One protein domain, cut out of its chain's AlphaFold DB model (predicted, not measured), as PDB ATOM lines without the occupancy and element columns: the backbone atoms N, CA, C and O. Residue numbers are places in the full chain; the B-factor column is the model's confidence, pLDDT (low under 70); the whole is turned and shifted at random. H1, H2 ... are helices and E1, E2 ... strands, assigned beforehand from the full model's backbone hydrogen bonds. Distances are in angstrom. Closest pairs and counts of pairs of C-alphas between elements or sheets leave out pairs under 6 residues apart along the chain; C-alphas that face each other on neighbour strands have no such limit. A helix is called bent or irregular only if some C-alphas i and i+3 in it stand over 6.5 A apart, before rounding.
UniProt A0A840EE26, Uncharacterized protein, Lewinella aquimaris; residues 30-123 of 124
ATOM      1  N   ASP A  30     193.888 197.610 191.607       91.69
ATOM      2  CA  ASP A  30     193.227 196.750 190.625       91.69
ATOM      3  C   ASP A  30     192.911 195.343 191.160       91.69
ATOM      4  O   ASP A  30     192.509 194.476 190.387       91.69
ATOM      5  N   TYR A  31     193.104 195.104 192.464       94.12
ATOM      6  CA  TYR A  31     192.843 193.811 193.092       94.12
ATOM      7  C   TYR A  31     191.346 193.486 193.141       94.12
ATOM      8  O   TYR A  31     190.529 194.289 193.594       94.12
ATOM      9  N   VAL A  32     191.012 192.250 192.784       92.12
ATOM     10  CA  VAL A  32     189.656 191.703 192.798       92.12
ATOM     11  C   VAL A  32     189.632 190.482 193.708       92.12
ATOM     12  O   VAL A  32     190.559 189.682 193.717       92.12
ATOM     13  N   SER A  33     188.599 190.340 194.536       90.12
ATOM     14  CA  SER A  33     188.466 189.137 195.365       90.12
ATOM     15  C   SER A  33     187.700 188.036 194.629       90.12
ATOM     16  O   SER A  33     186.835 188.349 193.813       90.12
ATOM     17  N   ASP A  34     187.939 186.756 194.938       87.94
ATOM     18  CA  ASP A  34     187.191 185.643 194.323       87.94
ATOM     19  C   ASP A  34     185.665 185.842 194.401       87.94
ATOM     20  O   ASP A  34     184.984 185.626 193.396       87.94
ATOM     21  N   PRO A  35     185.083 186.293 195.540       89.00
ATOM     22  CA  PRO A  35     183.663 186.630 195.595       89.00
ATOM     23  C   PRO A  35     183.230 187.689 194.575       89.00
ATOM     24  O   PRO A  35     182.124 187.585 194.045       89.00
ATOM     25  N   ASP A  36     184.074 188.680 194.284       91.00
ATOM     26  CA  ASP A  36     183.759 189.756 193.339       91.00
ATOM     27  C   ASP A  36     183.852 189.270 191.887       91.00
ATOM     28  O   ASP A  36     182.944 189.563 191.104       91.00
ATOM     29  N   HIS A  37     184.855 188.443 191.548       90.44
ATOM     30  CA  HIS A  37     184.900 187.741 190.256       90.44
ATOM     31  C   HIS A  37     183.618 186.929 190.051       90.44
ATOM     32  O   HIS A  37     182.912 187.087 189.053       90.44
ATOM     33  N   LEU A  38     183.258 186.093 191.032       90.69
ATOM     34  CA  LEU A  38     182.061 185.256 190.960       90.69
ATOM     35  C   LEU A  38     180.780 186.086 190.863       90.69
ATOM     36  O   LEU A  38     179.860 185.706 190.135       90.69
ATOM     37  N   PHE A  39     180.688 187.204 191.582       91.19
ATOM     38  CA  PHE A  39     179.534 188.089 191.494       91.19
ATOM     39  C   PHE A  39     179.397 188.682 190.091       91.19
ATOM     40  O   PHE A  39     178.311 188.617 189.507       91.19
ATOM     41  N   PHE A  40     180.485 189.227 189.543       93.31
ATOM     42  CA  PHE A  40     180.493 189.817 188.210       93.31
ATOM     43  C   PHE A  40     180.126 188.781 187.148       93.31
ATOM     44  O   PHE A  40     179.189 189.007 186.379       93.31
ATOM     45  N   LEU A  41     180.761 187.607 187.179       91.31
ATOM     46  CA  LEU A  41     180.496 186.513 186.245       91.31
ATOM     47  C   LEU A  41     179.043 186.030 186.295       91.31
ATOM     48  O   LEU A  41     178.455 185.790 185.246       91.31
ATOM     49  N   ASN A  42     178.436 185.913 187.476       90.50
ATOM     50  CA  ASN A  42     177.073 185.385 187.595       90.50
ATOM     51  C   ASN A  42     175.973 186.434 187.390       90.50
ATOM     52  O   ASN A  42     174.852 186.077 187.026       90.50
ATOM     53  N   THR A  43     176.262 187.709 187.661       89.62
ATOM     54  CA  THR A  43     175.227 188.754 187.755       89.62
ATOM     55  C   THR A  43     175.344 189.804 186.663       89.62
ATOM     56  O   THR A  43     174.324 190.256 186.151       89.62
ATOM     57  N   ARG A  44     176.566 190.224 186.327       91.19
ATOM     58  CA  ARG A  44     176.808 191.389 185.464       91.19
ATOM     59  C   ARG A  44     177.243 191.005 184.064       91.19
ATOM     60  O   ARG A  44     176.772 191.617 183.117       91.19
ATOM     61  N   SER A  45     178.038 189.947 183.919       86.75
ATOM     62  CA  SER A  45     178.591 189.504 182.631       86.75
ATOM     63  C   SER A  45     177.536 189.242 181.545       86.75
ATOM     64  O   SER A  45     177.859 189.307 180.366       86.75
ATOM     65  N   ARG A  46     176.271 188.992 181.920       90.00
ATOM     66  CA  ARG A  46     175.154 188.782 180.985       90.00
ATOM     67  C   ARG A  46     174.935 189.961 180.036       90.00
ATOM     68  O   ARG A  46     174.507 189.741 178.909       90.00
ATOM     69  N   ASP A  47     175.200 191.176 180.500       91.44
ATOM     70  CA  ASP A  47     174.998 192.407 179.725       91.44
ATOM     71  C   ASP A  47     176.264 192.774 178.906       91.44
ATOM     72  O   ASP A  47     176.358 193.833 178.277       91.44
ATOM     73  N   TYR A  48     177.255 191.872 178.899       92.94
ATOM     74  CA  TYR A  48     178.531 192.020 178.218       92.94
ATOM     75  C   TYR A  48     178.760 190.890 177.217       92.94
ATOM     76  O   TYR A  48     178.462 189.717 177.444       92.94
ATOM     77  N   ARG A  49     179.441 191.236 176.132       90.75
ATOM     78  CA  ARG A  49     180.090 190.277 175.255       90.75
ATOM     79  C   ARG A  49     181.508 190.016 175.740       90.75
ATOM     80  O   ARG A  49     182.330 190.933 175.780       90.75
ATOM     81  N   ALA A  50     181.800 188.755 176.039       87.62
ATOM     82  CA  ALA A  50     183.162 188.299 176.264       87.62
ATOM     83  C   ALA A  50     183.912 188.194 174.926       87.62
ATOM     84  O   ALA A  50     183.466 187.535 173.983       87.62
ATOM     85  N   VAL A  51     185.063 188.847 174.857       79.31
ATOM     86  CA  VAL A  51     186.062 188.715 173.804       79.31
ATOM     87  C   VAL A  51     187.249 188.032 174.474       79.31
ATOM     88  O   VAL A  51     188.143 188.697 174.987       79.31
ATOM     89  N   GLY A  52     187.196 186.702 174.581       71.44
ATOM     90  CA  GLY A  52     188.277 185.927 175.193       71.44
ATOM     91  C   GLY A  52     189.583 186.201 174.452       71.44
ATOM     92  O   GLY A  52     189.648 186.008 173.235       71.44
ATOM     93  N   LEU A  53     190.582 186.715 175.169       69.00
ATOM     94  CA  LEU A  53     191.875 187.070 174.588       69.00
ATOM     95  C   LEU A  53     192.818 185.867 174.673       69.00
ATOM     96  O   LEU A  53     193.347 185.433 173.653       69.00
ATOM     97  N   GLU A  54     192.971 185.309 175.877       82.12
ATOM     98  CA  GLU A  54     193.863 184.193 176.217       82.12
ATOM     99  C   GLU A  54     193.308 183.447 177.452       82.12
ATOM    100  O   GLU A  54     192.410 183.940 178.135       82.12
ATOM    101  N   GLU A  55     193.811 182.246 177.760       82.00
ATOM    102  CA  GLU A  55     193.420 181.539 178.990       82.00
ATOM    103  C   GLU A  55     193.765 182.389 180.224       82.00
ATOM    104  O   GLU A  55     194.874 182.903 180.341       82.00
ATOM    105  N   GLY A  56     192.810 182.549 181.144       83.31
ATOM    106  CA  GLY A  56     193.005 183.390 182.328       83.31
ATOM    107  C   GLY A  56     192.661 184.870 182.143       83.31
ATOM    108  O   GLY A  56     192.715 185.607 183.127       83.31
ATOM    109  N   VAL A  57     192.321 185.308 180.921       91.19
ATOM    110  CA  VAL A  57     192.048 186.716 180.599       91.19
ATOM    111  C   VAL A  57     190.793 186.864 179.740       91.19
ATOM    112  O   VAL A  57     190.782 186.526 178.553       91.19
ATOM    113  N   ASP A  58     189.770 187.488 180.316       92.31
ATOM    114  CA  ASP A  58     188.526 187.809 179.621       92.31
ATOM    115  C   ASP A  58     188.382 189.321 179.439       92.31
ATOM    116  O   ASP A  58     188.512 190.092 180.389       92.31
ATOM    117  N   ALA A  59     188.087 189.765 178.215       93.44
ATOM    118  CA  ALA A  59     187.709 191.151 177.955       93.44
ATOM    119  C   ALA A  59     186.193 191.257 177.777       93.44
ATOM    120  O   ALA A  59     185.613 190.630 176.893       93.44
ATOM    121  N   TYR A  60     185.548 192.086 178.587       94.00
ATOM    122  CA  TYR A  60     184.108 192.300 178.586       94.00
ATOM    123  C   TYR A  60     183.776 193.649 177.955       94.00
ATOM    124  O   TYR A  60     184.155 194.709 178.464       94.00
ATOM    125  N   ARG A  61     183.024 193.604 176.853       93.19
ATOM    126  CA  ARG A  61     182.451 194.781 176.199       93.19
ATOM    127  C   ARG A  61     180.950 194.820 176.436       93.19
ATOM    128  O   ARG A  61     180.255 193.895 176.039       93.19
ATOM    129  N   HIS A  62     180.455 195.891 177.040       94.25
ATOM    130  CA  HIS A  62     179.023 196.053 177.282       94.25
ATOM    131  C   HIS A  62     178.259 196.229 175.965       94.25
ATOM    132  O   HIS A  62     178.684 197.006 175.102       94.25
ATOM    133  N   ASP A  63     177.142 195.520 175.802       89.62
ATOM    134  CA  ASP A  63     176.445 195.414 174.511       89.62
ATOM    135  C   ASP A  63     175.816 196.740 174.047       89.62
ATOM    136  O   ASP A  63     175.701 196.996 172.849       89.62
ATOM    137  N   GLU A  64     175.452 197.614 174.985       90.31
ATOM    138  CA  GLU A  64     174.883 198.936 174.680       90.31
ATOM    139  C   GLU A  64     175.931 200.009 174.324       90.31
ATOM    140  O   GLU A  64     175.574 201.142 173.993       90.31
ATOM    141  N   LEU A  65     177.231 199.685 174.375       89.00
ATOM    142  CA  LEU A  65     178.283 200.632 174.005       89.00
ATOM    143  C   LEU A  65     178.477 200.714 172.494       89.00
ATOM    144  O   LEU A  65     178.693 199.719 171.793       89.00
ATOM    145  N   THR A  66     178.516 201.948 171.999       83.69
ATOM    146  CA  THR A  66     178.867 202.217 170.605       83.69
ATOM    147  C   THR A  66     180.354 201.953 170.364       83.69
ATOM    148  O   THR A  66     181.162 202.022 171.292       83.69
ATOM    149  N   GLU A  67     180.750 201.698 169.111       72.75
ATOM    150  CA  GLU A  67     182.174 201.545 168.754       72.75
ATOM    151  C   GLU A  67     183.018 202.736 169.236       72.75
ATOM    152  O   GLU A  67     184.140 202.544 169.677       72.75
ATOM    153  N   SER A  68     182.463 203.955 169.246       73.12
ATOM    154  CA  SER A  68     183.172 205.165 169.682       73.12
ATOM    155  C   SER A  68     183.492 205.240 171.179       73.12
ATOM    156  O   SER A  68     184.285 206.097 171.584       73.12
ATOM    157  N   ASP A  69     182.896 204.377 172.001       77.62
ATOM    158  CA  ASP A  69     183.055 204.429 173.454       77.62
ATOM    159  C   ASP A  69     184.292 203.689 173.947       77.62
ATOM    160  O   ASP A  69     184.822 204.067 174.990       77.62
ATOM    161  N   HIS A  70     184.784 202.715 173.166       85.06
ATOM    162  CA  HIS A  70     186.019 201.953 173.399       85.06
ATOM    163  C   HIS A  70     186.304 201.681 174.886       85.06
ATOM    164  O   HIS A  70     187.405 201.970 175.356       85.06
ATOM    165  N   LEU A  71     185.307 201.180 175.620       93.81
ATOM    166  CA  LEU A  71     185.394 200.914 177.053       93.81
ATOM    167  C   LEU A  71     185.264 199.410 177.302       93.81
ATOM    168  O   LEU A  71     184.301 198.788 176.850       93.81
ATOM    169  N   LEU A  72     186.250 198.837 177.986       94.00
ATOM    170  CA  LEU A  72     186.370 197.399 178.217       94.00
ATOM    171  C   LEU A  72     186.773 197.131 179.663       94.00
ATOM    172  O   LEU A  72     187.666 197.798 180.186       94.00
ATOM    173  N   ILE A  73     186.165 196.117 180.274       95.75
ATOM    174  CA  ILE A  73     186.667 195.531 181.521       95.75
ATOM    175  C   ILE A  73     187.526 194.334 181.134       95.75
ATOM    176  O   ILE A  73     187.034 193.416 180.490       95.75
ATOM    177  N   ILE A  74     188.803 194.344 181.500       95.12
ATOM    178  CA  ILE A  74     189.690 193.189 181.352       95.12
ATOM    179  C   ILE A  74     189.794 192.516 182.712       95.12
ATOM    180  O   ILE A  74     190.334 193.114 183.639       95.12
ATOM    181  N   ASP A  75     189.292 191.292 182.814       93.94
ATOM    182  CA  ASP A  75     189.377 190.458 184.007       93.94
ATOM    183  C   ASP A  75     190.511 189.435 183.854       93.94
ATOM    184  O   ASP A  75     190.487 188.593 182.954       93.94
ATOM    185  N   ARG A  76     191.517 189.521 184.727       93.25
ATOM    186  CA  ARG A  76     192.611 188.553 184.864       93.25
ATOM    187  C   ARG A  76     192.375 187.727 186.119       93.25
ATOM    188  O   ARG A  76     193.019 187.930 187.149       93.25
ATOM    189  N   TRP A  77     191.451 186.780 186.023       88.00
ATOM    190  CA  TRP A  77     190.972 186.010 187.172       88.00
ATOM    191  C   TRP A  77     192.027 185.078 187.788       88.00
ATOM    192  O   TRP A  77     191.885 184.683 188.936       88.00
ATOM    193  N   ILE A  78     193.104 184.738 187.068       89.88
ATOM    194  CA  ILE A  78     194.241 183.984 187.641       89.88
ATOM    195  C   ILE A  78     195.116 184.878 188.536       89.88
ATOM    196  O   ILE A  78     195.760 184.397 189.468       89.88
ATOM    197  N   GLU A  79     195.180 186.172 188.227       91.69
ATOM    198  CA  GLU A  79     196.035 187.144 188.914       91.69
ATOM    199  C   GLU A  79     195.294 187.919 190.009       91.69
ATOM    200  O   GLU A  79     195.914 188.762 190.664       91.69
ATOM    201  N   ASP A  80     193.999 187.653 190.191       93.50
ATOM    202  CA  ASP A  80     193.086 188.407 191.049       93.50
ATOM    203  C   ASP A  80     193.050 189.904 190.692       93.50
ATOM    204  O   ASP A  80     193.147 190.774 191.567       93.50
ATOM    205  N   ARG A  81     192.999 190.232 189.392       94.25
ATOM    206  CA  ARG A  81     193.066 191.624 188.911       94.25
ATOM    207  C   ARG A  81     192.028 191.946 187.858       94.25
ATOM    208  O   ARG A  81     191.792 191.150 186.957       94.25
ATOM    209  N   ALA A  82     191.524 193.177 187.886       95.50
ATOM    210  CA  ALA A  82     190.729 193.729 186.798       95.50
ATOM    211  C   ALA A  82     191.185 195.131 186.403       95.50
ATOM    212  O   ALA A  82     191.578 195.951 187.230       95.50
ATOM    213  N   GLN A  83     191.080 195.440 185.116       96.62
ATOM    214  CA  GLN A  83     191.465 196.728 184.548       96.62
ATOM    215  C   GLN A  83     190.328 197.314 183.722       96.62
ATOM    216  O   GLN A  83     189.666 196.599 182.973       96.62
ATOM    217  N   LEU A  84     190.144 198.632 183.809       97.19
ATOM    218  CA  LEU A  84     189.289 199.361 182.883       97.19
ATOM    219  C   LEU A  84     190.151 199.950 181.768       97.19
ATOM    220  O   LEU A  84     191.060 200.740 182.033       97.19
ATOM    221  N   VAL A  85     189.864 199.582 180.524       95.50
ATOM    222  CA  VAL A  85     190.545 200.116 179.343       95.50
ATOM    223  C   VAL A  85     189.616 201.072 178.619       95.50
ATOM    224  O   VAL A  85     188.500 200.702 178.264       95.50
ATOM    225  N   ALA A  86     190.094 202.291 178.377       93.31
ATOM    226  CA  ALA A  86     189.416 203.296 177.573       93.31
ATOM    227  C   ALA A  86     190.333 203.736 176.427       93.31
ATOM    228  O   ALA A  86     191.417 204.261 176.681       93.31
ATOM    229  N   ARG A  87     189.901 203.562 175.170       89.44
ATOM    230  CA  ARG A  87     190.683 203.943 173.969       89.44
ATOM    231  C   ARG A  87     192.132 203.428 174.019       89.44
ATOM    232  O   ARG A  87     193.074 204.203 173.886       89.44
ATOM    233  N   ASP A  88     192.282 202.132 174.283       86.44
ATOM    234  CA  ASP A  88     193.564 201.415 174.378       86.44
ATOM    235  C   ASP A  88     194.471 201.813 175.558       86.44
ATOM    236  O   ASP A  88     195.590 201.313 175.680       86.44
ATOM    237  N   ALA A  89     193.996 202.665 176.469       93.25
ATOM    238  CA  ALA A  89     194.704 203.011 177.695       93.25
ATOM    239  C   ALA A  89     194.064 202.335 178.912       93.25
ATOM    240  O   ALA A  89     192.865 202.479 179.151       93.25
ATOM    241  N   VAL A  90     194.879 201.642 179.710       95.50
ATOM    242  CA  VAL A  90     194.484 201.186 181.049       95.50
ATOM    243  C   VAL A  90     194.353 202.408 181.955       95.50
ATOM    244  O   VAL A  90     195.280 203.215 182.050       95.50
ATOM    245  N   LEU A  91     193.206 202.539 182.613       96.31
ATOM    246  CA  LEU A  91     192.931 203.613 183.557       96.31
ATOM    247  C   LEU A  91     193.272 203.179 184.987       96.31
ATOM    248  O   LEU A  91     192.939 202.068 185.396       96.31
ATOM    249  N   SER A  92     193.883 204.073 185.768       95.56
ATOM    250  CA  SER A  92     193.971 203.917 187.225       95.56
ATOM    251  C   SER A  92     192.604 204.131 187.876       95.56
ATOM    252  O   SER A  92     191.762 204.853 187.335       95.56
ATOM    253  N   VAL A  93     192.393 203.614 189.089       94.12
ATOM    254  CA  VAL A  93     191.129 203.801 189.829       94.12
ATOM    255  C   VAL A  93     190.770 205.283 189.981       94.12
ATOM    256  O   VAL A  93     189.628 205.683 189.764       94.12
ATOM    257  N   SER A  94     191.752 206.143 190.256       94.56
ATOM    258  CA  SER A  94     191.548 207.597 190.338       94.56
ATOM    259  C   SER A  94     191.067 208.228 189.020       94.56
ATOM    260  O   SER A  94     190.200 209.112 189.023       94.56
ATOM    261  N   GLN A  95     191.580 207.758 187.879       97.00
ATOM    262  CA  GLN A  95     191.102 208.168 186.558       97.00
ATOM    263  C   GLN A  95     189.686 207.648 186.300       97.00
ATOM    264  O   GLN A  95     188.858 208.390 185.771       97.00
ATOM    265  N   VAL A  96     189.380 206.421 186.726       96.94
ATOM    266  CA  VAL A  96     188.037 205.840 186.614       96.94
ATOM    267  C   VAL A  96     187.006 206.626 187.427       96.94
ATOM    268  O   VAL A  96     185.935 206.940 186.914       96.94
ATOM    269  N   LEU A  97     187.326 207.023 188.660       96.44
ATOM    270  CA  LEU A  97     186.445 207.862 189.483       96.44
ATOM    271  C   LEU A  97     186.162 209.213 188.806       96.44
ATOM    272  O   LEU A  97     185.017 209.662 188.753       96.44
ATOM    273  N   THR A  98     187.189 209.825 188.213       96.75
ATOM    274  CA  THR A  98     187.038 211.068 187.438       96.75
ATOM    275  C   THR A  98     186.161 210.855 186.199       96.75
ATOM    276  O   THR A  98     185.313 211.692 185.872       96.75
ATOM    277  N   LEU A  99     186.337 209.721 185.513       95.81
ATOM    278  CA  LEU A  99     185.531 209.333 184.360       95.81
ATOM    279  C   LEU A  99     184.062 209.140 184.755       95.81
ATOM    280  O   LEU A  99     183.194 209.708 184.094       95.81
ATOM    281  N   ARG A 100     183.778 208.439 185.859       96.56
ATOM    282  CA  ARG A 100     182.423 208.250 186.409       96.56
ATOM    283  C   ARG A 100     181.696 209.582 186.573       96.56
ATOM    284  O   ARG A 100     180.583 209.759 186.080       96.56
ATOM    285  N   ASP A 101     182.340 210.541 187.232       96.38
ATOM    286  CA  ASP A 101     181.741 211.844 187.529       96.38
ATOM    287  C   ASP A 101     181.559 212.696 186.259       96.38
ATOM    288  O   ASP A 101     180.665 213.543 186.170       96.38
ATOM    289  N   SER A 102     182.388 212.474 185.237       95.38
ATOM    290  CA  SER A 102     182.202 213.053 183.904       95.38
ATOM    291  C   SER A 102     181.008 212.439 183.167       95.38
ATOM    292  O   SER A 102     180.161 213.176 182.666       95.38
ATOM    293  N   LEU A 103     180.899 211.106 183.145       94.44
ATOM    294  CA  LEU A 103     179.827 210.373 182.463       94.44
ATOM    295  C   LEU A 103     178.454 210.639 183.087       94.44
ATOM    296  O   LEU A 103     177.491 210.846 182.350       94.44
ATOM    297  N   ARG A 104     178.377 210.745 184.422       94.19
ATOM    298  CA  ARG A 104     177.155 211.152 185.143       94.19
ATOM    299  C   ARG A 104     176.625 212.505 184.682       94.19
ATOM    300  O   ARG A 104     175.423 212.677 184.532       94.19
ATOM    301  N   ARG A 105     177.512 213.473 184.431       93.94
ATOM    302  CA  ARG A 105     177.124 214.813 183.950       93.94
ATOM    303  C   ARG A 105     176.686 214.827 182.488       93.94
ATOM    304  O   ARG A 105     175.999 215.755 182.078       93.94
ATOM    305  N   GLN A 106     177.117 213.837 181.713       91.88
ATOM    306  CA  GLN A 106     176.816 213.702 180.289       91.88
ATOM    307  C   GLN A 106     175.626 212.767 180.017       91.88
ATOM    308  O   GLN A 106     175.316 212.537 178.852       91.88
ATOM    309  N   ASP A 107     174.993 212.221 181.064       89.00
ATOM    310  CA  ASP A 107     173.868 211.279 180.975       89.00
ATOM    311  C   ASP A 107     174.167 210.043 180.101       89.00
ATOM    312  O   ASP A 107     173.349 209.561 179.320       89.00
ATOM    313  N   ARG A 108     175.402 209.533 180.194       89.94
ATOM    314  CA  ARG A 108     175.865 208.374 179.415       89.94
ATOM    315  C   ARG A 108     175.641 207.071 180.179       89.94
ATOM    316  O   ARG A 108     176.608 206.488 180.667       89.94
ATOM    317  N   SER A 109     174.388 206.632 180.274       91.81
ATOM    318  CA  SER A 109     173.962 205.492 181.108       91.81
ATOM    319  C   SER A 109     174.812 204.228 180.926       91.81
ATOM    320  O   SER A 109     175.408 203.771 181.893       91.81
ATOM    321  N   ALA A 110     174.960 203.723 179.698       92.69
ATOM    322  CA  ALA A 110     175.695 202.480 179.437       92.69
ATOM    323  C   ALA A 110     177.188 202.575 179.806       92.69
ATOM    324  O   ALA A 110     177.753 201.676 180.415       92.69
ATOM    325  N   ALA A 111     177.850 203.688 179.479       94.44
ATOM    326  CA  ALA A 111     179.257 203.880 179.839       94.44
ATOM    327  C   ALA A 111     179.442 204.054 181.351       94.44
ATOM    328  O   ALA A 111     180.443 203.610 181.912       94.44
ATOM    329  N   LEU A 112     178.481 204.705 182.008       95.31
ATOM    330  CA  LEU A 112     178.471 204.841 183.455       95.31
ATOM    331  C   LEU A 112     178.315 203.478 184.136       95.31
ATOM    332  O   LEU A 112     179.042 203.204 185.083       95.31
ATOM    333  N   GLU A 113     177.429 202.627 183.627       95.25
ATOM    334  CA  GLU A 113     177.202 201.274 184.135       95.25
ATOM    335  C   GLU A 113     178.482 200.431 184.105       95.25
ATOM    336  O   GLU A 113     178.852 199.845 185.119       95.25
ATOM    337  N   VAL A 114     179.233 200.472 182.998       96.19
ATOM    338  CA  VAL A 114     180.535 199.787 182.894       96.19
ATOM    339  C   VAL A 114     181.538 200.292 183.925       96.19
ATOM    340  O   VAL A 114     182.236 199.504 184.565       96.19
ATOM    341  N   VAL A 115     181.614 201.610 184.111       96.69
ATOM    342  CA  VAL A 115     182.493 202.207 185.121       96.69
ATOM    343  C   VAL A 115     182.082 201.782 186.532       96.69
ATOM    344  O   VAL A 115     182.942 201.466 187.351       96.69
ATOM    345  N   GLU A 116     180.787 201.768 186.833       96.25
ATOM    346  CA  GLU A 116     180.269 201.379 188.146       96.25
ATOM    347  C   GLU A 116     180.448 199.884 188.427       96.25
ATOM    348  O   GLU A 116     180.745 199.507 189.561       96.25
ATOM    349  N   ASP A 117     180.333 199.034 187.412       96.38
ATOM    350  CA  ASP A 117     180.612 197.606 187.537       96.38
ATOM    351  C   ASP A 117     182.082 197.318 187.776       96.38
ATOM    352  O   ASP A 117     182.403 196.522 188.657       96.38
ATOM    353  N   TYR A 118     182.969 197.990 187.041       96.75
ATOM    354  CA  TYR A 118     184.401 197.884 187.279       96.75
ATOM    355  C   TYR A 118     184.769 198.341 188.694       96.75
ATOM    356  O   TYR A 118     185.478 197.627 189.398       96.75
ATOM    357  N   LEU A 119     184.263 199.500 189.136       95.25
ATOM    358  CA  LEU A 119     184.529 199.998 190.487       95.25
ATOM    359  C   LEU A 119     184.022 199.016 191.542       95.25
ATOM    360  O   LEU A 119     184.748 198.717 192.478       95.25
ATOM    361  N   ARG A 120     182.840 198.419 191.352       93.38
ATOM    362  CA  ARG A 120     182.348 197.366 192.247       93.38
ATOM    363  C   ARG A 120     183.252 196.133 192.249       93.38
ATOM    364  O   ARG A 120     183.454 195.557 193.311       93.38
ATOM    365  N   LEU A 121     183.774 195.740 191.089       92.31
ATOM    366  CA  LEU A 121     184.642 194.573 190.934       92.31
ATOM    367  C   LEU A 121     185.944 194.732 191.734       92.31
ATOM    368  O   LEU A 121     186.326 193.825 192.468       92.31
ATOM    369  N   VAL A 122     186.574 195.908 191.672       92.56
ATOM    370  CA  VAL A 122     187.738 196.245 192.520       92.56
ATOM    371  C   VAL A 122     187.332 196.732 193.924       92.56
ATOM    372  O   VAL A 122     188.164 196.922 194.804       92.56
ATOM    373  N   GLY A 123     186.027 196.882 194.147       88.06
ATOM    374  CA  GLY A 123     185.324 197.292 195.358       88.06
ATOM    375  C   GLY A 123     185.660 198.678 195.902       88.06
ATOM    376  O   GLY A 123     186.024 198.815 197.075       88.06
TER     377      GLY A 123
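Overview. This is residues 30 to 123 of the 124 residues of an uncharacterized protein of Lewinella aquimaris (UniProt A0A840EE26). One strongly twisted sheet of five strands has three helices over one face, while its other face has no named helix. H3 runs along the sheet over E3, with H1 on one side of it and H2 on the other, both running opposite to H3. The printed part has 94 residues, with three named helices and five named strands in the order H1 E1 E2 E3 E4 E5 H2 H3; the sheet's order is E1 E2 E3 E4 E5, antiparallel throughout, and the class is mixed, helices and strands. It is compact, with a radius of gyration of the C-alphas of 12.2 A and spans of 35 by 24 by 24 A.

Along the chain. Begin with the sheet: find C-alpha 48 at (178.531, 192.020, 178.218), where E1, residues 48 to 54, starts its 17.3 A. E2 is residues 57 to 62, E3 residues 71 to 76, E4 residues 81 to 86 and E5 residues 89 to 91. Go back to C-alpha 34 at (187.191, 185.643, 194.323) for H1, residues 34 to 47, 20.2 A long; it is irregular, but only just, with C-alphas 43 and 46 being 6.8 A apart. H2, residues 93 to 105, is 18.8 A long. H3, residues 109 to 122, runs 20.1 A to C-alpha 122 at (187.738, 196.245, 192.520).

Arrangement. The strands form a meander, each the antiparallel neighbour of the one before. Look for N 49 and O 61 at 2.8 A between E1 and E2, N 60 and O 73 at 2.8 A between E2 and E3, N 74 and O 83 at 2.8 A between E3 and E4, and N 86 and O 89 at 2.9 A between E4 and E5. H1, H2 and H3 are on the same face. H3 has a height over the sheet of 8.8 A and runs along the strands, at 19 degrees to E3 on the local plane; their closest C-alphas are Ile 73 and Tyr 118, 6.6 A. H2 touches H3, closest at the C-alphas of Leu 103 and Leu 112, 5.8 A; this helical hairpin has a shallow tilt of 26 degrees, opposite ways. H1 touches H3, through residues 117 to 122 of H3 alone, closest at the C-alphas of Asp 36 and Leu 121, 5.5 A. H1 and H2 are apart. Every O i to N i+4 pair of H3 is within hydrogen-bond range, against 7 of 10 in H1 and 8 of 9 in H2.

Size, cuts and confidence. The C-alphas farthest apart are those of Glu 55 and Arg 105, 37.4 A. The printed part has no cut and no long link. Mean pLDDT of the printed part is 91.2; residue 53 alone is under 70.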